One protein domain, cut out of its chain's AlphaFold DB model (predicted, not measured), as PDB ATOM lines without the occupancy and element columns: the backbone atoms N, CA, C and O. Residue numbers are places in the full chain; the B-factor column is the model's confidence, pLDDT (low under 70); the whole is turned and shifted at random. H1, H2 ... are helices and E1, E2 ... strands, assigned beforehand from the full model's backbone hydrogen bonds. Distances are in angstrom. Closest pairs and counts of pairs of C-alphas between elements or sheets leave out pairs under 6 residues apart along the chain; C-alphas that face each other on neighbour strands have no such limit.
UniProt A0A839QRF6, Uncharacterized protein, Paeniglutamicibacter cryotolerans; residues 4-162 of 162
ATOM      1  N   LEU A   4      58.342  -3.365 -36.205       57.75
ATOM      2  CA  LEU A   4      56.876  -3.304 -36.290       57.75
ATOM      3  C   LEU A   4      56.195  -4.463 -35.545       57.75
ATOM      4  O   LEU A   4      55.225  -4.241 -34.824       57.75
ATOM      5  N   GLY A   5      56.739  -5.683 -35.639       54.69
ATOM      6  CA  GLY A   5      56.235  -6.835 -34.889       54.69
ATOM      7  C   GLY A   5      56.338  -6.684 -33.366       54.69
ATOM      8  O   GLY A   5      55.508  -7.231 -32.647       54.69
ATOM      9  N   ASN A   6      57.306  -5.906 -32.865       57.38
ATOM     10  CA  ASN A   6      57.427  -5.601 -31.433       57.38
ATOM     11  C   ASN A   6      56.432  -4.525 -30.958       57.38
ATOM     12  O   ASN A   6      56.173  -4.435 -29.761       57.38
ATOM     13  N   LEU A   7      55.878  -3.714 -31.864       58.84
ATOM     14  CA  LEU A   7      54.945  -2.629 -31.530       58.84
ATOM     15  C   LEU A   7      53.493  -3.072 -31.500       58.84
ATOM     16  O   LEU A   7      52.724  -2.541 -30.712       58.84
ATOM     17  N   ALA A   8      53.136  -4.088 -32.288       56.56
ATOM     18  CA  ALA A   8      51.860  -4.788 -32.138       56.56
ATOM     19  C   ALA A   8      51.713  -5.457 -30.752       56.56
ATOM     20  O   ALA A   8      50.639  -5.936 -30.404       56.56
ATOM     21  N   LEU A   9      52.802  -5.517 -29.974       61.19
ATOM     22  CA  LEU A   9      52.824  -5.983 -28.588       61.19
ATOM     23  C   LEU A   9      52.746  -4.842 -27.564       61.19
ATOM     24  O   LEU A   9      52.692  -5.130 -26.369       61.19
ATOM     25  N   LEU A  10      52.805  -3.574 -27.989       67.19
ATOM     26  CA  LEU A  10      52.608  -2.468 -27.062       67.19
ATOM     27  C   LEU A  10      51.157  -2.456 -26.594       67.19
ATOM     28  O   LEU A  10      50.235  -2.720 -27.363       67.19
ATOM     29  N   GLU A  11      50.971  -2.151 -25.315       71.50
ATOM     30  CA  GLU A  11      49.638  -2.016 -24.749       71.50
ATOM     31  C   GLU A  11      48.920  -0.850 -25.433       71.50
ATOM     32  O   GLU A  11      49.484   0.240 -25.586       71.50
ATOM     33  N   ASP A  12      47.673  -1.076 -25.832       76.31
ATOM     34  CA  ASP A  12      46.777  -0.020 -26.287       76.31
ATOM     35  C   ASP A  12      46.782   1.145 -25.290       76.31
ATOM     36  O   ASP A  12      46.632   0.956 -24.080       76.31
ATOM     37  N   GLY A  13      46.959   2.362 -25.797       74.06
ATOM     38  CA  GLY A  13      47.130   3.549 -24.964       74.06
ATOM     39  C   GLY A  13      48.584   3.875 -24.619       74.06
ATOM     40  O   GLY A  13      48.825   4.888 -23.964       74.06
ATOM     41  N   THR A  14      49.563   3.085 -25.074       80.81
ATOM     42  CA  THR A  14      50.982   3.422 -24.889       80.81
ATOM     43  C   THR A  14      51.292   4.755 -25.562       80.81
ATOM     44  O   THR A  14      51.131   4.920 -26.772       80.81
ATOM     45  N   TRP A  15      51.765   5.711 -24.769       81.38
ATOM     46  CA  TRP A  15      52.172   7.018 -25.259       81.38
ATOM     47  C   TRP A  15      53.507   6.962 -25.995       81.38
ATOM     48  O   TRP A  15      54.493   6.450 -25.458       81.38
ATOM     49  N   ILE A  16      53.561   7.573 -27.178       85.25
ATOM     50  CA  ILE A  16      54.799   7.776 -27.925       85.25
ATOM     51  C   ILE A  16      54.882   9.210 -28.451       85.25
ATOM     52  O   ILE A  16      53.902   9.799 -28.913       85.25
ATOM     53  N   ASP A  17      56.075   9.793 -28.374       88.50
ATOM     54  CA  ASP A  17      56.347  11.096 -28.972       88.50
ATOM     55  C   ASP A  17      56.758  10.972 -30.447       88.50
ATOM     56  O   ASP A  17      56.944   9.873 -30.978       88.50
ATOM     57  N   ALA A  18      56.911  12.112 -31.126       90.38
ATOM     58  CA  ALA A  18      57.395  12.147 -32.502       90.38
ATOM     59  C   ALA A  18      58.744  11.437 -32.697       90.38
ATOM     60  O   ALA A  18      58.949  10.816 -33.735       90.38
ATOM     61  N   VAL A  19      59.658  11.483 -31.722       89.31
ATOM     62  CA  VAL A  19      60.967  10.819 -31.840       89.31
ATOM     63  C   VAL A  19      60.786   9.303 -31.839       89.31
ATOM     64  O   VAL A  19      61.310   8.617 -32.718       89.31
ATOM     65  N   ALA A  20      60.005   8.786 -30.894       87.62
ATOM     66  CA  ALA A  20      59.683   7.375 -30.786       87.62
ATOM     67  C   ALA A  20      58.913   6.882 -32.017       87.62
ATOM     68  O   ALA A  20      59.315   5.879 -32.600       87.62
ATOM     69  N   TRP A  21      57.885   7.607 -32.474       87.62
ATOM     70  CA  TRP A  21      57.132   7.256 -33.684       87.62
ATOM     71  C   TRP A  21      58.014   7.240 -34.936       87.62
ATOM     72  O   TRP A  21      57.970   6.300 -35.728       87.62
ATOM     73  N   ASN A  22      58.859   8.256 -35.107       89.62
ATOM     74  CA  ASN A  22      59.716   8.351 -36.286       89.62
ATOM     75  C   ASN A  22      60.814   7.285 -36.292       89.62
ATOM     76  O   ASN A  22      61.240   6.878 -37.365       89.62
ATOM     77  N   SER A  23      61.230   6.771 -35.128       86.88
ATOM     78  CA  SER A  23      62.183   5.653 -35.049       86.88
ATOM     79  C   SER A  23      61.646   4.334 -35.629       86.88
ATOM     80  O   SER A  23      62.414   3.402 -35.868       86.88
ATOM     81  N   LEU A  24      60.332   4.255 -35.865       80.50
ATOM     82  CA  LEU A  24      59.651   3.098 -36.456       80.50
ATOM     83  C   LEU A  24      59.668   3.134 -37.987       80.50
ATOM     84  O   LEU A  24      59.468   2.111 -38.642       80.50
ATOM     85  N   LEU A  25      59.878   4.320 -38.555       81.69
ATOM     86  CA  LEU A  25      59.931   4.539 -39.988       81.69
ATOM     87  C   LEU A  25      61.268   4.026 -40.540       81.69
ATOM     88  O   LEU A  25      62.312   4.162 -39.909       81.69
ATOM     89  N   ALA A  26      61.247   3.459 -41.750       77.50
ATOM     90  CA  ALA A  26      62.482   3.215 -42.496       77.50
ATOM     91  C   ALA A  26      63.267   4.529 -42.675       77.50
ATOM     92  O   ALA A  26      62.654   5.563 -42.932       77.50
ATOM     93  N   ASP A  27      64.598   4.475 -42.579       74.00
ATOM     94  CA  ASP A  27      65.488   5.617 -42.821       74.00
ATOM     95  C   ASP A  27      66.479   5.299 -43.967       74.00
ATOM     96  O   ASP A  27      67.351   4.439 -43.792       74.00
ATOM     97  N   PRO A  28      66.346   5.941 -45.149       73.88
ATOM     98  CA  PRO A  28      65.262   6.852 -45.526       73.88
ATOM     99  C   PRO A  28      63.941   6.104 -45.770       73.88
ATOM    100  O   PRO A  28      63.933   4.935 -46.170       73.88
ATOM    101  N   GLN A  29      62.810   6.798 -45.601       77.19
ATOM    102  CA  GLN A  29      61.521   6.296 -46.080       77.19
ATOM    103  C   GLN A  29      61.603   6.153 -47.609       77.19
ATOM    104  O   GLN A  29      62.017   7.103 -48.282       77.19
ATOM    105  N   PRO A  30      61.229   4.998 -48.184       77.25
ATOM    106  CA  PRO A  30      61.157   4.869 -49.631       77.25
ATOM    107  C   PRO A  30      60.107   5.838 -50.178       77.25
ATOM    108  O   PRO A  30      59.024   5.970 -49.608       77.25
ATOM    109  N   GLU A  31      60.413   6.489 -51.298       79.75
ATOM    110  CA  GLU A  31      59.420   7.281 -52.016       79.75
ATOM    111  C   GLU A  31      58.314   6.344 -52.514       79.75
ATOM    112  O   GLU A  31      58.576   5.371 -53.227       79.75
ATOM    113  N   ARG A  32      57.080   6.613 -52.089       83.88
ATOM    114  CA  ARG A  32      55.903   5.825 -52.448       83.88
ATOM    115  C   ARG A  32      54.844   6.755 -53.021       83.88
ATOM    116  O   ARG A  32      54.569   7.787 -52.405       83.88
ATOM    117  N   PRO A  33      54.243   6.418 -54.174       92.56
ATOM    118  CA  PRO A  33      53.070   7.135 -54.644       92.56
ATOM    119  C   PRO A  33      51.982   7.067 -53.573       92.56
ATOM    120  O   PRO A  33      51.803   6.030 -52.937       92.56
ATOM    121  N   LEU A  34      51.274   8.170 -53.371       95.38
ATOM    122  CA  LEU A  34      50.171   8.245 -52.423       95.38
ATOM    123  C   LEU A  34      48.853   8.279 -53.185       95.38
ATOM    124  O   LEU A  34      48.770   8.876 -54.261       95.38
ATOM    125  N   ILE A  35      47.833   7.669 -52.599       97.12
ATOM    126  CA  ILE A  35      46.440   7.798 -53.017       97.12
ATOM    127  C   ILE A  35      45.634   8.488 -51.922       97.12
ATOM    128  O   ILE A  35      46.031   8.496 -50.754       97.12
ATOM    129  N   TRP A  36      44.509   9.076 -52.300       97.62
ATOM    130  CA  TRP A  36      43.605   9.749 -51.383       97.62
ATOM    131  C   TRP A  36      42.147   9.478 -51.741       97.62
ATOM    132  O   TRP A  36      41.827   9.190 -52.892       97.62
ATOM    133  N   TYR A  37      41.273   9.580 -50.747       96.88
ATOM    134  CA  TYR A  37      39.829   9.691 -50.941       96.88
ATOM    135  C   TYR A  37      39.247  10.571 -49.837       96.88
ATOM    136  O   TYR A  37      39.820  10.682 -48.749       96.88
ATOM    137  N   TRP A  38      38.097  11.178 -50.098       96.69
ATOM    138  CA  TRP A  38      37.335  11.900 -49.083       96.69
ATOM    139  C   TRP A  38      35.965  11.268 -48.859       96.69
ATOM    140  O   TRP A  38      35.446  10.530 -49.698       96.69
ATOM    141  N   SER A  39      35.358  11.582 -47.726       96.50
ATOM    142  CA  SER A  39      33.928  11.419 -47.509       96.50
ATOM    143  C   SER A  39      33.359  12.786 -47.183       96.50
ATOM    144  O   SER A  39      33.632  13.319 -46.109       96.50
ATOM    145  N   ILE A  40      32.573  13.326 -48.111       94.88
ATOM    146  CA  ILE A  40      31.889  14.610 -47.958       94.88
ATOM    147  C   ILE A  40      30.405  14.345 -47.773       94.88
ATOM    148  O   ILE A  40      29.783  13.666 -48.594       94.88
ATOM    149  N   ASN A  41      29.822  14.887 -46.708       92.56
ATOM    150  CA  ASN A  41      28.417  14.720 -46.358       92.56
ATOM    151  C   ASN A  41      27.992  13.233 -46.330       92.56
ATOM    152  O   ASN A  41      26.897  12.858 -46.757       92.56
ATOM    153  N   GLY A  42      28.897  12.370 -45.855       91.44
ATOM    154  CA  GLY A  42      28.713  10.916 -45.790       91.44
ATOM    155  C   GLY A  42      28.822  10.176 -47.129       91.44
ATOM    156  O   GLY A  42      28.501   8.988 -47.189       91.44
ATOM    157  N   VAL A  43      29.251  10.846 -48.202       95.06
ATOM    158  CA  VAL A  43      29.449  10.251 -49.529       95.06
ATOM    159  C   VAL A  43      30.941  10.144 -49.827       95.06
ATOM    160  O   VAL A  43      31.628  11.153 -49.986       95.06
ATOM    161  N   GLY A  44      31.432   8.908 -49.920       95.69
ATOM    162  CA  GLY A  44      32.813   8.612 -50.299       95.69
ATOM    163  C   GLY A  44      33.077   8.846 -51.788       95.69
ATOM    164  O   GLY A  44      32.234   8.503 -52.622       95.69
ATOM    165  N   SER A  45      34.244   9.398 -52.127       96.12
ATOM    166  CA  SER A  45      34.754   9.383 -53.504       96.12
ATOM    167  C   SER A  45      35.412   8.057 -53.864       96.12
ATOM    168  O   SER A  45      35.669   7.208 -53.007       96.12
ATOM    169  N   ASP A  46      35.757   7.925 -55.143       97.12
ATOM    170  CA  ASP A  46      36.770   6.971 -55.569       97.12
ATOM    171  C   ASP A  46      38.156   7.377 -55.032       97.12
ATOM    172  O   ASP A  46      38.396   8.534 -54.667       97.12
ATOM    173  N   TRP A  47      39.066   6.404 -54.977       97.25
ATOM    174  CA  TRP A  47      40.471   6.645 -54.663       97.25
ATOM    175  C   TRP A  47      41.196   7.252 -55.865       97.25
ATOM    176  O   TRP A  47      41.116   6.727 -56.978       97.25
ATOM    177  N   GLU A  48      41.966   8.306 -55.622       97.19
ATOM    178  CA  GLU A  48      42.708   9.040 -56.645       97.19
ATOM    179  C   GLU A  48      44.193   9.165 -56.299       97.19
ATOM    180  O   GLU A  48      44.585   9.138 -55.135       97.19
ATOM    181  N   ASP A  49      45.038   9.337 -57.317       96.62
ATOM    182  CA  ASP A  49      46.466   9.587 -57.115       96.62
ATOM    183  C   ASP A  49      46.703  10.997 -56.549       96.62
ATOM    184  O   ASP A  49      46.152  11.997 -57.022       96.62
ATOM    185  N   LEU A  50      47.582  11.105 -55.552       94.81
ATOM    186  CA  LEU A  50      48.002  12.392 -55.012       94.81
ATOM    187  C   LEU A  50      49.038  13.036 -55.947       94.81
ATOM    188  O   LEU A  50      50.185  12.605 -56.038       94.81
ATOM    189  N   THR A  51      48.661  14.135 -56.594       89.44
ATOM    190  CA  THR A  51      49.489  14.882 -57.561       89.44
ATOM    191  C   THR A  51      50.545  15.809 -56.926       89.44
ATOM    192  O   THR A  51      50.963  16.801 -57.523       89.44
ATOM    193  N   GLY A  52      51.019  15.470 -55.723       83.06
ATOM    194  CA  GLY A  52      52.095  16.161 -55.007       83.06
ATOM    195  C   GLY A  52      51.653  16.885 -53.730       83.06
ATOM    196  O   GLY A  52      50.476  16.981 -53.398       83.06
ATOM    197  N   ILE A  53      52.629  17.427 -52.997       77.38
ATOM    198  CA  ILE A  53      52.411  18.000 -51.656       77.38
ATOM    199  C   ILE A  53      51.495  19.239 -51.689       77.38
ATOM    200  O   ILE A  53      50.688  19.435 -50.784       77.38
ATOM    201  N   GLY A  54      51.565  20.061 -52.743       82.94
ATOM    202  CA  GLY A  54      50.677  21.223 -52.899       82.94
ATOM    203  C   GLY A  54      49.196  20.846 -53.026       82.94
ATOM    204  O   GLY A  54      48.341  21.590 -52.551       82.94
ATOM    205  N   HIS A  55      48.903  19.670 -53.591       92.44
ATOM    206  CA  HIS A  55      47.543  19.140 -53.690       92.44
ATOM    207  C   HIS A  55      46.971  18.805 -52.306       92.44
ATOM    208  O   HIS A  55      45.808  19.076 -52.040       92.44
ATOM    209  N   LEU A  56      47.803  18.319 -51.380       92.62
ATOM    210  CA  LEU A  56      47.376  17.970 -50.023       92.62
ATOM    211  C   LEU A  56      46.786  19.173 -49.277       92.62
ATOM    212  O   LEU A  56      45.742  19.062 -48.639       92.62
ATOM    213  N   ALA A  57      47.437  20.335 -49.370       93.62
ATOM    214  CA  ALA A  57      46.930  21.551 -48.742       93.62
ATOM    215  C   ALA A  57      45.563  21.954 -49.312       93.62
ATOM    216  O   ALA A  57      44.697  22.395 -48.561       93.62
ATOM    217  N   GLN A  58      45.365  21.787 -50.623       95.19
ATOM    218  CA  GLN A  58      44.078  22.033 -51.264       95.19
ATOM    219  C   GLN A  58      43.001  21.077 -50.736       95.19
ATOM    220  O   GLN A  58      41.975  21.554 -50.271       95.19
ATOM    221  N   LEU A  59      43.273  19.768 -50.687       96.06
ATOM    222  CA  LEU A  59      42.323  18.771 -50.178       96.06
ATOM    223  C   LEU A  59      41.842  19.081 -48.752       96.06
ATOM    224  O   LEU A  59      40.658  18.970 -48.463       96.06
ATOM    225  N   VAL A  60      42.739  19.524 -47.864       95.44
ATOM    226  CA  VAL A  60      42.367  19.919 -46.491       95.44
ATOM    227  C   VAL A  60      41.546  21.213 -46.462       95.44
ATOM    228  O   VAL A  60      40.676  21.372 -45.608       95.44
ATOM    229  N   ASN A  61      41.831  22.167 -47.355       94.56
ATOM    230  CA  ASN A  61      41.061  23.410 -47.456       94.56
ATOM    231  C   ASN A  61      39.657  23.186 -48.036       94.56
ATOM    232  O   ASN A  61      38.765  23.972 -47.725       94.56
ATOM    233  N   ASP A  62      39.489  22.151 -48.858       94.50
ATOM    234  CA  ASP A  62      38.248  21.844 -49.570       94.50
ATOM    235  C   ASP A  62      37.294  20.943 -48.760       94.50
ATOM    236  O   ASP A  62      36.182  20.687 -49.218       94.50
ATOM    237  N   LEU A  63      37.681  20.502 -47.552       94.44
ATOM    238  CA  LEU A  63      36.750  19.903 -46.589       94.44
ATOM    239  C   LEU A  63      35.744  20.985 -46.139       94.44
ATOM    240  O   LEU A  63      36.176  22.035 -45.649       94.44
ATOM    241  N   PRO A  64      34.429  20.796 -46.367       89.31
ATOM    242  CA  PRO A  64      33.453  21.853 -46.140       89.31
ATOM    243  C   PRO A  64      32.877  21.830 -44.721       89.31
ATOM    244  O   PRO A  64      32.836  22.879 -44.069       89.31
ATOM    245  N   ASP A  65      32.466  20.658 -44.232       92.25
ATOM    246  CA  ASP A  65      31.574  20.537 -43.080       92.25
ATOM    247  C   ASP A  65      32.148  19.652 -41.963       92.25
ATOM    248  O   ASP A  65      33.055  18.840 -42.157       92.25
ATOM    249  N   ASP A  66      31.610  19.818 -40.757       93.69
ATOM    250  CA  ASP A  66      31.992  19.014 -39.597       93.69
ATOM    251  C   ASP A  66      31.650  17.533 -39.827       93.69
ATOM    252  O   ASP A  66      30.533  17.181 -40.207       93.69
ATOM    253  N   GLY A  67      32.613  16.652 -39.554       92.56
ATOM    254  CA  GLY A  67      32.502  15.215 -39.801       92.56
ATOM    255  C   GLY A  67      32.958  14.775 -41.194       92.56
ATOM    256  O   GLY A  67      33.135  13.573 -41.404       92.56
ATOM    257  N   ASP A  68      33.218  15.707 -42.114       95.88
ATOM    258  CA  ASP A  68      33.859  15.374 -43.382       95.88
ATOM    259  C   ASP A  68      35.324  15.023 -43.155       95.88
ATOM    260  O   ASP A  68      36.021  15.627 -42.329       95.88
ATOM    261  N   PHE A  69      35.807  14.023 -43.885       96.69
ATOM    262  CA  PHE A  69      37.151  13.509 -43.676       96.69
ATOM    263  C   PHE A  69      37.869  13.184 -44.981       96.69
ATOM    264  O   PHE A  69      37.265  12.882 -46.008       96.69
ATOM    265  N   LEU A  70      39.192  13.235 -44.900       97.75
ATOM    266  CA  LEU A  70      40.147  12.904 -45.947       97.75
ATOM    267  C   LEU A  70      41.042  11.781 -45.431       97.75
ATOM    268  O   LEU A  70      41.579  11.880 -44.326       97.75
ATOM    269  N   VAL A  71      41.253  10.757 -46.250       97.25
ATOM    270  CA  VAL A  71      42.235   9.699 -46.006       97.25
ATOM    271  C   VAL A  71      43.303   9.749 -47.087       97.25
ATOM    272  O   VAL A  71      43.016   9.959 -48.263       97.25
ATOM    273  N   LEU A  72      44.543   9.535 -46.669       96.62
ATOM    274  CA  LEU A  72      45.729   9.389 -47.496       96.62
ATOM    275  C   LEU A  72      46.350   8.028 -47.193       96.62
ATOM    276  O   LEU A  72      46.429   7.644 -46.029       96.62
ATOM    277  N   ALA A  73      46.841   7.326 -48.206       96.00
ATOM    278  CA  ALA A  73      47.486   6.031 -48.026       96.00
ATOM    279  C   ALA A  73      48.611   5.819 -49.040       96.00
ATOM    280  O   ALA A  73      48.615   6.417 -50.119       96.00
ATOM    281  N   ASP A  74      49.565   4.955 -48.699       94.31
ATOM    282  CA  ASP A  74      50.525   4.462 -49.685       94.31
ATOM    283  C   ASP A  74      49.806   3.666 -50.782       94.31
ATOM    284  O   ASP A  74      48.973   2.802 -50.508       94.31
ATOM    285  N   LYS A  75      50.182   3.918 -52.036       93.38
ATOM    286  CA  LYS A  75      49.719   3.151 -53.188       93.38
ATOM    287  C   LYS A  75      50.492   1.839 -53.276       93.38
ATOM    288  O   LYS A  75      51.692   1.862 -53.527       93.38
ATOM    289  N   ASP A  76      49.765   0.738 -53.098       87.31
ATOM    290  CA  ASP A  76      50.140  -0.666 -53.331       87.31
ATOM    291  C   ASP A  76      51.649  -1.026 -53.197       87.31
ATOM    292  O   ASP A  76      52.432  -0.801 -54.127       87.31
ATOM    293  N   PRO A  77      52.080  -1.653 -52.083       87.25
ATOM    294  CA  PRO A  77      51.257  -2.078 -50.956       87.25
ATOM    295  C   PRO A  77      50.929  -0.910 -50.023       87.25
ATOM    296  O   PRO A  77      51.778  -0.057 -49.747       87.25
ATOM    297  N   GLU A  78      49.720  -0.931 -49.469       89.94
ATOM    298  CA  GLU A  78      49.333  -0.035 -48.383       89.94
ATOM    299  C   GLU A  78      50.143  -0.380 -47.125       89.94
ATOM    300  O   GLU A  78      49.919  -1.409 -46.484       89.94
ATOM    301  N   THR A  79      51.129   0.457 -46.784       89.94
ATOM    302  CA  THR A  79      51.966   0.254 -45.587       89.94
ATOM    303  C   THR A  79      51.750   1.280 -44.488       89.94
ATOM    304  O   THR A  79      52.169   1.068 -43.350       89.94
ATOM    305  N   ARG A  80      51.084   2.385 -44.804       92.44
ATOM    306  CA  ARG A  80      50.724   3.445 -43.866       92.44
ATOM    307  C   ARG A  80      49.569   4.254 -44.429       92.44
ATOM    308  O   ARG A  80      49.391   4.328 -45.646       92.44
ATOM    309  N   TYR A  81      48.863   4.918 -43.529       94.44
ATOM    310  CA  TYR A  81      47.814   5.867 -43.861       94.44
ATOM    311  C   TYR A  81      47.868   7.088 -42.945       94.44
ATOM    312  O   TYR A  81      48.518   7.086 -41.895       94.44
ATOM    313  N   ALA A  82      47.164   8.131 -43.353       95.62
ATOM    314  CA  ALA A  82      46.800   9.257 -42.521       95.62
ATOM    315  C   ALA A  82      45.335   9.602 -42.775       95.62
ATOM    316  O   ALA A  82      44.847   9.473 -43.893       95.62
ATOM    317  N   GLN A  83      44.641  10.058 -41.745       95.75
ATOM    318  CA  GLN A  83      43.270  10.529 -41.835       95.75
ATOM    319  C   GLN A  83      43.167  11.881 -41.147       95.75
ATOM    320  O   GLN A  83      43.727  12.083 -40.072       95.75
ATOM    321  N   THR A  84      42.424  12.803 -41.745       96.81
ATOM    322  CA  THR A  84      42.004  14.033 -41.079       96.81
ATOM    323  C   THR A  84      40.500  14.183 -41.178       96.81
ATOM    324  O   THR A  84      39.924  13.884 -42.217       96.81
ATOM    325  N   MET A  85      39.874  14.666 -40.112       95.88
ATOM    326  CA  MET A  85      38.439  14.944 -40.065       95.88
ATOM    327  C   MET A  85      38.234  16.378 -39.611       95.88
ATOM    328  O   MET A  85      38.879  16.816 -38.653       95.88
ATOM    329  N   GLN A  86      37.373  17.108 -40.313       95.88
ATOM    330  CA  GLN A  86      36.974  18.442 -39.910       95.88
ATOM    331  C   GLN A  86      36.077  18.365 -38.676       95.88
ATOM    332  O   GLN A  86      35.142  17.572 -38.592       95.88
ATOM    333  N   MET A  87      36.399  19.206 -37.708       93.38
ATOM    334  CA  MET A  87      35.696  19.377 -36.449       93.38
ATOM    335  C   MET A  87      35.112  20.788 -36.392       93.38
ATOM    336  O   MET A  87      35.516  21.681 -37.147       93.38
ATOM    337  N   GLU A  88      34.259  21.013 -35.393       90.31
ATOM    338  CA  GLU A  88      33.669  22.321 -35.128       90.31
ATOM    339  C   GLU A  88      34.717  23.450 -35.108       90.31
ATOM    340  O   GLU A  88      35.877  23.293 -34.697       90.31
ATOM    341  N   ASN A  89      34.275  24.643 -35.509       89.25
ATOM    342  CA  ASN A  89      35.073  25.874 -35.514       89.25
ATOM    343  C   ASN A  89      36.312  25.826 -36.432       89.25
ATOM    344  O   ASN A  89      37.272  26.570 -36.218       89.25
ATOM    345  N   GLY A  90      36.297  24.981 -37.470       90.12
ATOM    346  CA  GLY A  90      37.377  24.894 -38.458       90.12
ATOM    347  C   GLY A  90      38.664  24.285 -37.899       90.12
ATOM    348  O   GLY A  90      39.762  24.623 -38.358       90.12
ATOM    349  N   THR A  91      38.520  23.436 -36.882       95.31
ATOM    350  CA  THR A  91      39.599  22.609 -36.340       95.31
ATOM    351  C   THR A  91      39.540  21.206 -36.937       95.31
ATOM    352  O   THR A  91      38.617  20.881 -37.675       95.31
ATOM    353  N   PHE A  92      40.552  20.387 -36.670       96.00
ATOM    354  CA  PHE A  92      40.680  19.061 -37.260       96.00
ATOM    355  C   PHE A  92      41.241  18.070 -36.250       96.00
ATOM    356  O   PHE A  92      42.085  18.429 -35.430       96.00
ATOM    357  N   THR A  93      40.843  16.808 -36.347       95.00
ATOM    358  CA  THR A  93      41.633  15.704 -35.788       95.00
ATOM    359  C   THR A  93      42.507  15.113 -36.870       95.00
ATOM    360  O   THR A  93      42.041  14.969 -37.999       95.00
ATOM    361  N   VAL A  94      43.720  14.694 -36.517       95.31
ATOM    362  CA  VAL A  94      44.594  13.934 -37.414       95.31
ATOM    363  C   VAL A  94      44.938  12.603 -36.771       95.31
ATOM    364  O   VAL A  94      45.311  12.550 -35.601       95.31
ATOM    365  N   GLU A  95      44.844  11.537 -37.549       93.75
ATOM    366  CA  GLU A  95      45.322  10.209 -37.199       93.75
ATOM    367  C   GLU A  95      46.349   9.761 -38.236       93.75
ATOM    368  O   GLU A  95      46.212  10.044 -39.426       93.75
ATOM    369  N   ILE A  96      47.392   9.075 -37.790       93.69
ATOM    370  CA  ILE A  96      48.386   8.447 -38.660       93.69
ATOM    371  C   ILE A  96      48.530   6.988 -38.265       93.69
ATOM    372  O   ILE A  96      48.445   6.650 -37.087       93.69
ATOM    373  N   GLY A  97      48.754   6.117 -39.241       91.19
ATOM    374  CA  GLY A  97      48.844   4.689 -38.992       91.19
ATOM    375  C   GLY A  97      49.907   3.986 -39.816       91.19
ATOM    376  O   GLY A  97      50.279   4.441 -40.898       91.19
ATOM    377  N   MET A  98      50.387   2.862 -39.290       89.44
ATOM    378  CA  MET A  98      51.243   1.902 -39.988       89.44
ATOM    379  C   MET A  98      50.503   0.574 -40.103       89.44
ATOM    380  O   MET A  98      49.990   0.067 -39.105       89.44
ATOM    381  N   CYS A  99      50.455   0.003 -41.302       88.06
ATOM    382  CA  CYS A  99      49.792  -1.275 -41.529       88.06
ATOM    383  C   CYS A  99      50.691  -2.422 -41.046       88.06
ATOM    384  O   CYS A  99      51.887  -2.473 -41.339       88.06
ATOM    385  N   ILE A 100      50.100  -3.351 -40.302       83.31
ATOM    386  CA  ILE A 100      50.719  -4.582 -39.799       83.31
ATOM    387  C   ILE A 100      49.961  -5.790 -40.383       83.31
ATOM    388  O   ILE A 100      48.835  -5.621 -40.846       83.31
ATOM    389  N   PRO A 101      50.517  -7.021 -40.377       77.94
ATOM    390  CA  PRO A 101      49.943  -8.157 -41.115       77.94
ATOM    391  C   PRO A 101      48.456  -8.463 -40.874       77.94
ATOM    392  O   PRO A 101      47.823  -9.031 -41.757       77.94
ATOM    393  N   ASN A 102      47.904  -8.085 -39.717       78.62
ATOM    394  CA  ASN A 102      46.496  -8.293 -39.371       78.62
ATOM    395  C   ASN A 102      45.770  -6.996 -38.978       78.62
ATOM    396  O   ASN A 102      44.760  -7.068 -38.300       78.62
ATOM    397  N   GLY A 103      46.263  -5.817 -39.364       83.44
ATOM    398  CA  GLY A 103      45.563  -4.568 -39.068       83.44
ATOM    399  C   GLY A 103      46.473  -3.353 -39.104       83.44
ATOM    400  O   GLY A 103      47.274  -3.215 -40.027       83.44
ATOM    401  N   ALA A 104      46.364  -2.456 -38.126       86.06
ATOM    402  CA  ALA A 104      47.165  -1.238 -38.117       86.06
ATOM    403  C   ALA A 104      47.490  -0.738 -36.712       86.06
ATOM    404  O   ALA A 104      46.654  -0.795 -35.816       86.06
ATOM    405  N   LEU A 105      48.682  -0.167 -36.568       86.94
ATOM    406  CA  LEU A 105      49.044   0.664 -35.430       86.94
ATOM    407  C   LEU A 105      48.660   2.109 -35.747       86.94
ATOM    408  O   LEU A 105      49.272   2.712 -36.626       86.94
ATOM    409  N   ASN A 106      47.661   2.652 -35.063       88.31
ATOM    410  CA  ASN A 106      47.172   4.018 -35.248       88.31
ATOM    411  C   ASN A 106      47.607   4.911 -34.090       88.31
ATOM    412  O   ASN A 106      47.693   4.469 -32.947       88.31
ATOM    413  N   LEU A 107      47.842   6.176 -34.403       88.56
ATOM    414  CA  LEU A 107      48.101   7.244 -33.465       88.56
ATOM    415  C   LEU A 107      47.206   8.439 -33.805       88.56
ATOM    416  O   LEU A 107      47.348   9.032 -34.877       88.56
ATOM    417  N   ARG A 108      46.344   8.851 -32.865       90.88
ATOM    418  CA  ARG A 108      45.696  10.169 -32.922       90.88
ATOM    419  C   ARG A 108      46.676  11.238 -32.467       90.88
ATOM    420  O   ARG A 108      47.201  11.191 -31.356       90.88
ATOM    421  N   VAL A 109      46.921  12.199 -33.346       92.00
ATOM    422  CA  VAL A 109      47.911  13.254 -33.167       92.00
ATOM    423  C   VAL A 109      47.401  14.281 -32.161       92.00
ATOM    424  O   VAL A 109      46.341  14.879 -32.331       92.00
ATOM    425  N   GLY A 110      48.195  14.510 -31.124       91.19
ATOM    426  CA  GLY A 110      47.970  15.503 -30.088       91.19
ATOM    427  C   GLY A 110      49.136  16.481 -29.934       91.19
ATOM    428  O   GLY A 110      50.262  16.241 -30.381       91.19
ATOM    429  N   LYS A 111      48.847  17.618 -29.297       89.62
ATOM    430  CA  LYS A 111      49.764  18.742 -29.081       89.62
ATOM    431  C   LYS A 111      50.578  18.557 -27.802       89.62
ATOM    432  O   LYS A 111      50.061  18.677 -26.690       89.62
ATOM    433  N   GLY A 112      51.881  18.359 -27.966       82.31
ATOM    434  CA  GLY A 112      52.852  18.270 -26.881       82.31
ATOM    435  C   GLY A 112      52.647  17.074 -25.949       82.31
ATOM    436  O   GLY A 112      51.795  16.215 -26.156       82.31
ATOM    437  N   ALA A 113      53.439  17.039 -24.875       73.00
ATOM    438  CA  ALA A 113      53.410  15.951 -23.895       73.00
ATOM    439  C   ALA A 113      52.086  15.854 -23.115       73.00
ATOM    440  O   ALA A 113      51.756  14.795 -22.594       73.00
ATOM    441  N   ALA A 114      51.324  16.949 -23.019       75.94
ATOM    442  CA  ALA A 114      50.068  16.976 -22.274       75.94
ATOM    443  C   ALA A 114      48.967  16.135 -22.939       75.94
ATOM    444  O   ALA A 114      48.128  15.583 -22.229       75.94
ATOM    445  N   ALA A 115      49.016  15.972 -24.268       78.19
ATOM    446  CA  ALA A 115      48.060  15.147 -24.999       78.19
ATOM    447  C   ALA A 115      48.149  13.643 -24.655       78.19
ATOM    448  O   ALA A 115      47.283  12.876 -25.060       78.19
ATOM    449  N   ALA A 116      49.147  13.225 -23.863       67.88
ATOM    450  CA  ALA A 116      49.294  11.853 -23.374       67.88
ATOM    451  C   ALA A 116      48.164  11.370 -22.478       67.88
ATOM    452  O   ALA A 116      47.935  10.171 -22.375       67.88
ATOM    453  N   ASN A 117      47.473  12.298 -21.824       72.50
ATOM    454  CA  ASN A 117      46.390  11.970 -20.907       72.50
ATOM    455  C   ASN A 117      45.013  12.073 -21.575       72.50
ATOM    456  O   ASN A 117      43.999  11.997 -20.886       72.50
ATOM    457  N   GLU A 118      44.976  12.297 -22.890       77.44
ATOM    458  CA  GLU A 118      43.749  12.587 -23.620       77.44
ATOM    459  C   GLU A 118      43.179  11.324 -24.287       77.44
ATOM    460  O   GLU A 118      43.949  10.497 -24.785       77.44
ATOM    461  N   PRO A 119      41.844  11.171 -24.337       72.88
ATOM    462  CA  PRO A 119      41.183  10.024 -24.958       72.88
ATOM    463  C   PRO A 119      41.520   9.918 -26.442       72.88
ATOM    464  O   PRO A 119      41.281  10.846 -27.205       72.88
ATOM    465  N   ASN A 120      42.084   8.814 -26.897       71.00
ATOM    466  CA  ASN A 120      42.638   8.708 -28.244       71.00
ATOM    467  C   ASN A 120      42.121   7.491 -29.023       71.00
ATOM    468  O   ASN A 120      42.629   7.216 -30.110       71.00
ATOM    469  N   LYS A 121      41.104   6.792 -28.508       72.25
ATOM    470  CA  LYS A 121      40.425   5.730 -29.256       72.25
ATOM    471  C   LYS A 121      39.462   6.300 -30.303       72.25
ATOM    472  O   LYS A 121      38.926   7.408 -30.149       72.25
ATOM    473  N   PRO A 122      39.138   5.529 -31.350       61.31
ATOM    474  CA  PRO A 122      38.001   5.809 -32.212       61.31
ATOM    475  C   PRO A 122      36.726   5.847 -31.375       61.31
ATOM    476  O   PRO A 122      36.489   4.974 -30.543       61.31
ATOM    477  N   GLY A 123      35.910   6.877 -31.585       67.38
ATOM    478  CA  GLY A 123      34.659   7.071 -30.851       67.38
ATOM    479  C   GLY A 123      34.803   7.671 -29.450       67.38
ATOM    480  O   GLY A 123      33.787   8.009 -28.845       67.38
ATOM    481  N   GLU A 124      36.020   7.858 -28.934       80.50
ATOM    482  CA  GLU A 124      36.227   8.677 -27.740       80.50
ATOM    483  C   GLU A 124      36.125  10.170 -28.068       80.50
ATOM    484  O   GLU A 124      36.438  10.610 -29.179       80.50
ATOM    485  N   ALA A 125      35.672  10.950 -27.084       81.31
ATOM    486  CA  ALA A 125      35.509  12.388 -27.228       81.31
ATOM    487  C   ALA A 125      36.860  13.062 -27.498       81.31
ATOM    488  O   ALA A 125      37.812  12.896 -26.739       81.31
ATOM    489  N   VAL A 126      36.905  13.855 -28.565       83.06
ATOM    490  CA  VAL A 126      38.072  14.653 -28.939       83.06
ATOM    491  C   VAL A 126      38.214  15.823 -27.973       83.06
ATOM    492  O   VAL A 126      37.243  16.530 -27.695       83.06
ATOM    493  N   THR A 127      39.431  16.065 -27.489       85.75
ATOM    494  CA  THR A 127      39.725  17.200 -26.603       85.75
ATOM    495  C   THR A 127      40.538  18.282 -27.304       85.75
ATOM    496  O   THR A 127      41.091  18.078 -28.384       85.75
ATOM    497  N   ALA A 128      40.641  19.464 -26.690       85.25
ATOM    498  CA  ALA A 128      41.320  20.615 -27.295       85.25
ATOM    499  C   ALA A 128      42.800  20.348 -27.640       85.25
ATOM    500  O   ALA A 128      43.347  20.934 -28.577       85.25
ATOM    501  N   LEU A 129      43.458  19.446 -26.905       87.38
ATOM    502  CA  LEU A 129      44.840  19.046 -27.173       87.38
ATOM    503  C   LEU A 129      44.971  18.085 -28.363       87.38
ATOM    504  O   LEU A 129      46.082  17.878 -28.844       87.38
ATOM    505  N   GLN A 130      43.862  17.541 -28.860       89.56
ATOM    506  CA  GLN A 130      43.782  16.658 -30.028       89.56
ATOM    507  C   GLN A 130      43.113  17.333 -31.231       89.56
ATOM    508  O   GLN A 130      42.969  16.725 -32.290       89.56
ATOM    509  N   THR A 131      42.729  18.602 -31.079       93.50
ATOM    510  CA  THR A 131      42.276  19.451 -32.180       93.50
ATOM    511  C   THR A 131      43.423  20.301 -32.712       93.50
ATOM    512  O   THR A 131      44.054  21.081 -31.988       93.50
ATOM    513  N   LEU A 132      43.687  20.169 -34.002       95.06
ATOM    514  CA  LEU A 132      44.674  20.915 -34.756       95.06
ATOM    515  C   LEU A 132      43.971  22.031 -35.532       95.06
ATOM    516  O   LEU A 132      42.845  21.891 -36.006       95.06
ATOM    517  N   SER A 133      44.640  23.168 -35.671       95.69
ATOM    518  CA  SER A 133      44.257  24.167 -36.661       95.69
ATOM    519  C   SER A 133      44.492  23.620 -38.067       95.69
ATOM    520  O   SER A 133      45.249  22.667 -38.276       95.69
ATOM    521  N   ARG A 134      43.901  24.275 -39.065       95.50
ATOM    522  CA  ARG A 134      44.126  23.922 -40.470       95.50
ATOM    523  C   ARG A 134      45.610  23.916 -40.857       95.50
ATOM    524  O   ARG A 134      46.071  23.001 -41.527       95.50
ATOM    525  N   ALA A 135      46.371  24.910 -40.398       95.62
ATOM    526  CA  ALA A 135      47.799  25.012 -40.699       95.62
ATOM    527  C   ALA A 135      48.615  23.877 -40.058       95.62
ATOM    528  O   ALA A 135      49.477  23.298 -40.713       95.62
ATOM    529  N   GLU A 136      48.318  23.533 -38.802       96.69
ATOM    530  CA  GLU A 136      48.943  22.402 -38.100       96.69
ATOM    531  C   GLU A 136      48.608  21.070 -38.790       96.69
ATOM    532  O   GLU A 136      49.486  20.240 -39.001       96.69
ATOM    533  N   THR A 137      47.357  20.899 -39.225       97.06
ATOM    534  CA  THR A 137      46.890  19.719 -39.972       97.06
ATOM    535  C   THR A 137      47.665  19.540 -41.271       97.06
ATOM    536  O   THR A 137      48.246  18.483 -41.512       97.06
ATOM    537  N   ILE A 138      47.748  20.601 -42.079       96.44
ATOM    538  CA  ILE A 138      48.518  20.599 -43.325       96.44
ATOM    539  C   ILE A 138      49.992  20.288 -43.039       96.44
ATOM    540  O   ILE A 138      50.576  19.455 -43.723       96.44
ATOM    541  N   GLN A 139      50.592  20.885 -42.005       95.94
ATOM    542  CA  GLN A 139      51.982  20.614 -41.627       95.94
ATOM    543  C   GLN A 139      52.219  19.132 -41.304       95.94
ATOM    544  O   GLN A 139      53.175  18.541 -41.811       95.94
ATOM    545  N   VAL A 140      51.371  18.536 -40.461       96.38
ATOM    546  CA  VAL A 140      51.491  17.128 -40.061       96.38
ATOM    547  C   VAL A 140      51.349  16.219 -41.276       96.38
ATOM    548  O   VAL A 140      52.202  15.361 -41.498       96.38
ATOM    549  N   LEU A 141      50.326  16.441 -42.100       96.44
ATOM    550  CA  LEU A 141      50.069  15.617 -43.277       96.44
ATOM    551  C   LEU A 141      51.149  15.771 -44.354       96.44
ATOM    552  O   LEU A 141      51.535  14.778 -44.962       96.44
ATOM    553  N   MET A 142      51.694  16.974 -44.566       94.88
ATOM    554  CA  MET A 142      52.822  17.183 -45.483       94.88
ATOM    555  C   MET A 142      54.083  16.456 -45.003       94.88
ATOM    556  O   MET A 142      54.741  15.802 -45.807       94.88
ATOM    557  N   SER A 143      54.403  16.546 -43.707       94.00
ATOM    558  CA  SER A 143      55.552  15.857 -43.100       94.00
ATOM    559  C   SER A 143      55.406  14.335 -43.166       94.00
ATOM    560  O   SER A 143      56.355  13.617 -43.488       94.00
ATOM    561  N   TRP A 144      54.198  13.830 -42.907       94.06
ATOM    562  CA  TRP A 144      53.884  12.418 -43.079       94.06
ATOM    563  C   TRP A 144      54.042  12.012 -44.550       94.06
ATOM    564  O   TRP A 144      54.800  11.088 -44.845       94.06
ATOM    565  N   ALA A 145      53.425  12.741 -45.482       92.88
ATOM    566  CA  ALA A 145      53.441  12.422 -46.908       92.88
ATOM    567  C   ALA A 145      54.865  12.391 -47.485       92.88
ATOM    568  O   ALA A 145      55.190  11.478 -48.239       92.88
ATOM    569  N   SER A 146      55.743  13.311 -47.065       90.56
ATOM    570  CA  SER A 146      57.151  13.361 -47.492       90.56
ATOM    571  C   SER A 146      58.050  12.294 -46.861       90.56
ATOM    572  O   SER A 146      59.249  12.274 -47.131       90.56
ATOM    573  N   GLY A 147      57.515  11.445 -45.978       89.31
ATOM    574  CA  GLY A 147      58.301  10.451 -45.245       89.31
ATOM    575  C   GLY A 147      59.145  11.045 -44.112       89.31
ATOM    576  O   GLY A 147      59.976  10.353 -43.537       89.31
ATOM    577  N   SER A 148      58.936  12.312 -43.748       90.06
ATOM    578  CA  SER A 148      59.609  12.940 -42.600       90.06
ATOM    579  C   SER A 148      58.987  12.535 -41.257       90.06
ATOM    580  O   SER A 148      59.547  12.825 -40.202       90.06
ATOM    581  N   GLY A 149      57.845  11.845 -41.302       90.75
ATOM    582  CA  GLY A 149      57.148  11.328 -40.134       90.75
ATOM    583  C   GLY A 149      56.355  12.404 -39.398       90.75
ATOM    584  O   GLY A 149      55.895  13.379 -39.996       90.75
ATOM    585  N   LEU A 150      56.167  12.211 -38.096       93.00
ATOM    586  CA  LEU A 150      55.466  13.141 -37.222       93.00
ATOM    587  C   LEU A 150      56.389  14.328 -36.866       93.00
ATOM    588  O   LEU A 150      57.515  14.093 -36.419       93.00
ATOM    589  N   PRO A 151      55.963  15.597 -37.031       93.94
ATOM    590  CA  PRO A 151      56.793  16.735 -36.641       93.94
ATOM    591  C   PRO A 151      57.041  16.791 -35.125       93.94
ATOM    592  O   PRO A 151      56.221  16.348 -34.319       93.94
ATOM    593  N   LEU A 152      58.161  17.396 -34.716       91.25
ATOM    594  CA  LEU A 152      58.454  17.624 -33.298       91.25
ATOM    595  C   LEU A 152      57.391  18.513 -32.642       91.25
ATOM    596  O   LEU A 152      56.895  19.462 -33.245       91.25
ATOM    597  N   GLY A 153      57.089  18.224 -31.377       88.94
ATOM    598  CA  GLY A 153      56.036  18.910 -30.624       88.94
ATOM    599  C   GLY A 153      54.663  18.251 -30.750       88.94
ATOM    600  O   GLY A 153      53.772  18.614 -29.987       88.94
ATOM    601  N   TYR A 154      54.511  17.254 -31.624       92.25
ATOM    602  CA  TYR A 154      53.356  16.363 -31.644       92.25
ATOM    603  C   TYR A 154      53.698  14.997 -31.055       92.25
ATOM    604  O   TYR A 154      54.866  14.602 -30.962       92.25
ATOM    605  N   ALA A 155      52.660  14.291 -30.637       89.44
ATOM    606  CA  ALA A 155      52.746  12.966 -30.054       89.44
ATOM    607  C   ALA A 155      51.352  12.327 -30.038       89.44
ATOM    608  O   ALA A 155      50.378  12.964 -30.435       89.44
ATOM    609  N   GLY A 156      51.238  11.088 -29.584       85.06
ATOM    610  CA  GLY A 156      49.946  10.430 -29.454       85.06
ATOM    611  C   GLY A 156      50.081   9.096 -28.745       85.06
ATOM    612  O   GLY A 156      51.166   8.519 -28.671       85.06
ATOM    613  N   ALA A 157      48.982   8.609 -28.189       80.50
ATOM    614  CA  ALA A 157      48.946   7.232 -27.732       80.50
ATOM    615  C   ALA A 157      48.598   6.321 -28.918       80.50
ATOM    616  O   ALA A 157      47.855   6.712 -29.826       80.50
ATOM    617  N   ILE A 158      49.178   5.127 -28.926       82.38
ATOM    618  CA  ILE A 158      48.968   4.155 -29.994       82.38
ATOM    619  C   ILE A 158      47.830   3.205 -29.672       82.38
ATOM    620  O   ILE A 158      47.626   2.846 -28.512       82.38
ATOM    621  N   TYR A 159      47.134   2.773 -30.713       82.00
ATOM    622  CA  TYR A 159      46.139   1.711 -30.662       82.00
ATOM    623  C   TYR A 159      46.399   0.725 -31.780       82.00
ATOM    624  O   TYR A 159      46.593   1.121 -32.932       82.00
ATOM    625  N   SER A 160      46.402  -0.557 -31.436       79.62
ATOM    626  CA  SER A 160      46.456  -1.624 -32.419       79.62
ATOM    627  C   SER A 160      45.035  -2.027 -32.796       79.62
ATOM    628  O   SER A 160      44.258  -2.474 -31.957       79.62
ATOM    629  N   TYR A 161      44.705  -1.941 -34.079       75.12
ATOM    630  CA  TYR A 161      43.549  -2.641 -34.632       75.12
ATOM    631  C   TYR A 161      44.028  -3.980 -35.179       75.12
ATOM    632  O   TYR A 161      45.011  -4.010 -35.923       75.12
ATOM    633  N   THR A 162      43.364  -5.067 -34.787       68.62
ATOM    634  CA  THR A 162      43.631  -6.449 -35.224       68.62
ATOM    635  C   THR A 162      42.344  -7.148 -35.611       68.62
ATOM    636  O   THR A 162      41.334  -6.860 -34.927       68.62
TER     637      THR A 162
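Overview. This is residues 4 to 162 of the 162 residues of an uncharacterized protein of Paeniglutamicibacter cryotolerans (UniProt A0A839QRF6). One strongly twisted sheet of seven antiparallel strands forms a wall, and two helices, H3 and H5, lie side by side over one of its faces. Short H2 sits over that same face toward the E1 edge, H4 packs on E7, H1 only grazes the sheet, and residues 48 to 49 pair with E2 at the other edge. The printed part has 159 residues with five named helices and seven named strands, in the order H1, E1, H2, E2, H3, E3, E4, E5, E6, H4, H5, E7, and its class is mixed, helices and strands. The sheet runs E1, E7, E6, E5, E4, E3, E2. The whole is compact and rounded, with a radius of gyration of the C-alphas of 14.6 A and spans of 37 by 34 by 28 A.

Arrangement. H1, residues 4 to 7, only grazes the sheet; its Leu 4 and Ile 100 of E5, residues 91 to 100, have C-alphas 7.2 A apart, the closest of the two elements. E1, residues 15 to 17, is an edge strand and antiparallel to E7, residues 154 to 161, with N 16 and O 156 3.0 A apart. H2, residues 18 to 22, has a height over the sheet of 7.6 A and lies only just over E7, on which 3 of its C-alphas fall. E2, residues 34 to 40, is the other edge strand and antiparallel to E3, residues 69 to 74, with N 37 and O 71 3.1 A apart. H3, residues 53 to 61, lies over E3 and runs along the strands, at 3 degrees to E3 on the local plane, at a height over the sheet of 10.3 A. E3, E4, residues 80 to 87, E5 and E6, residues 103 to 108, form a meander, each strand the antiparallel neighbour of the one before, in three hairpins. Within hydrogen-bond range are N 72 and O 82 across E3 and E4, 2.8 A apart, N 83 and O 95 across E4 and E5, 2.8 A apart, and N 107 and O 96 across E5 and E6, 2.8 A apart. H4, residues 113 to 117, lies over E7 at a height over the sheet of 7.7 A; their closest C-alphas, those of Ala 116 and Gly 156, are 6.3 A apart. H5, residues 134 to 145, is on the sheet and touches H3, opposite ways at a tilt of 36 degrees, only just steep; their closest C-alphas, those of Ala 57 and Ile 138, are 5.7 A apart. H3 and H5 lie on the same face as H2, and H3 and H5 make two layers with the sheet, helices on one face of it. H4 and H5 are apart. E7 is antiparallel to E6, with N 106 and O 159 2.8 A apart, and its pairing is staggered: residues 155 to 157 pair with E1 and 158 to 161 with E6. Every O i to N i+4 pair is within hydrogen-bond range in H2 and H5; H3 has 3 of 5, H4 has 0 of 1 but 2 of 2 O i to N i+3 pairs, and H1 is too short for an O i to N i+4 pair.

Along the chain. H1 begins at C-alpha 4, (56.876, -3.304, -36.290). From first to last C-alpha E2 measures 19.9 A, H3 13.3 A, E3 17.2 A, E4 23.1 A, E6 16.0 A and H5 16.1 A. E5, the longest strand, measures 29.6 A, from C-alpha 91 at (39.599, 22.609, -36.340). E7 measures 21.6 A and ends at C-alpha 161, (43.549, -2.641, -34.632).

Size, cuts and confidence. The two C-alphas farthest apart, those of Asn 6 and Pro 64, are 39.3 A apart. The printed part has no cut. The links H2 to E2, E2 to H3 and H4 to H5 are long. The mean pLDDT of the printed part is 87.2, and it is under 70 at residues 4 to 10, 116, 122 to 123 and 162.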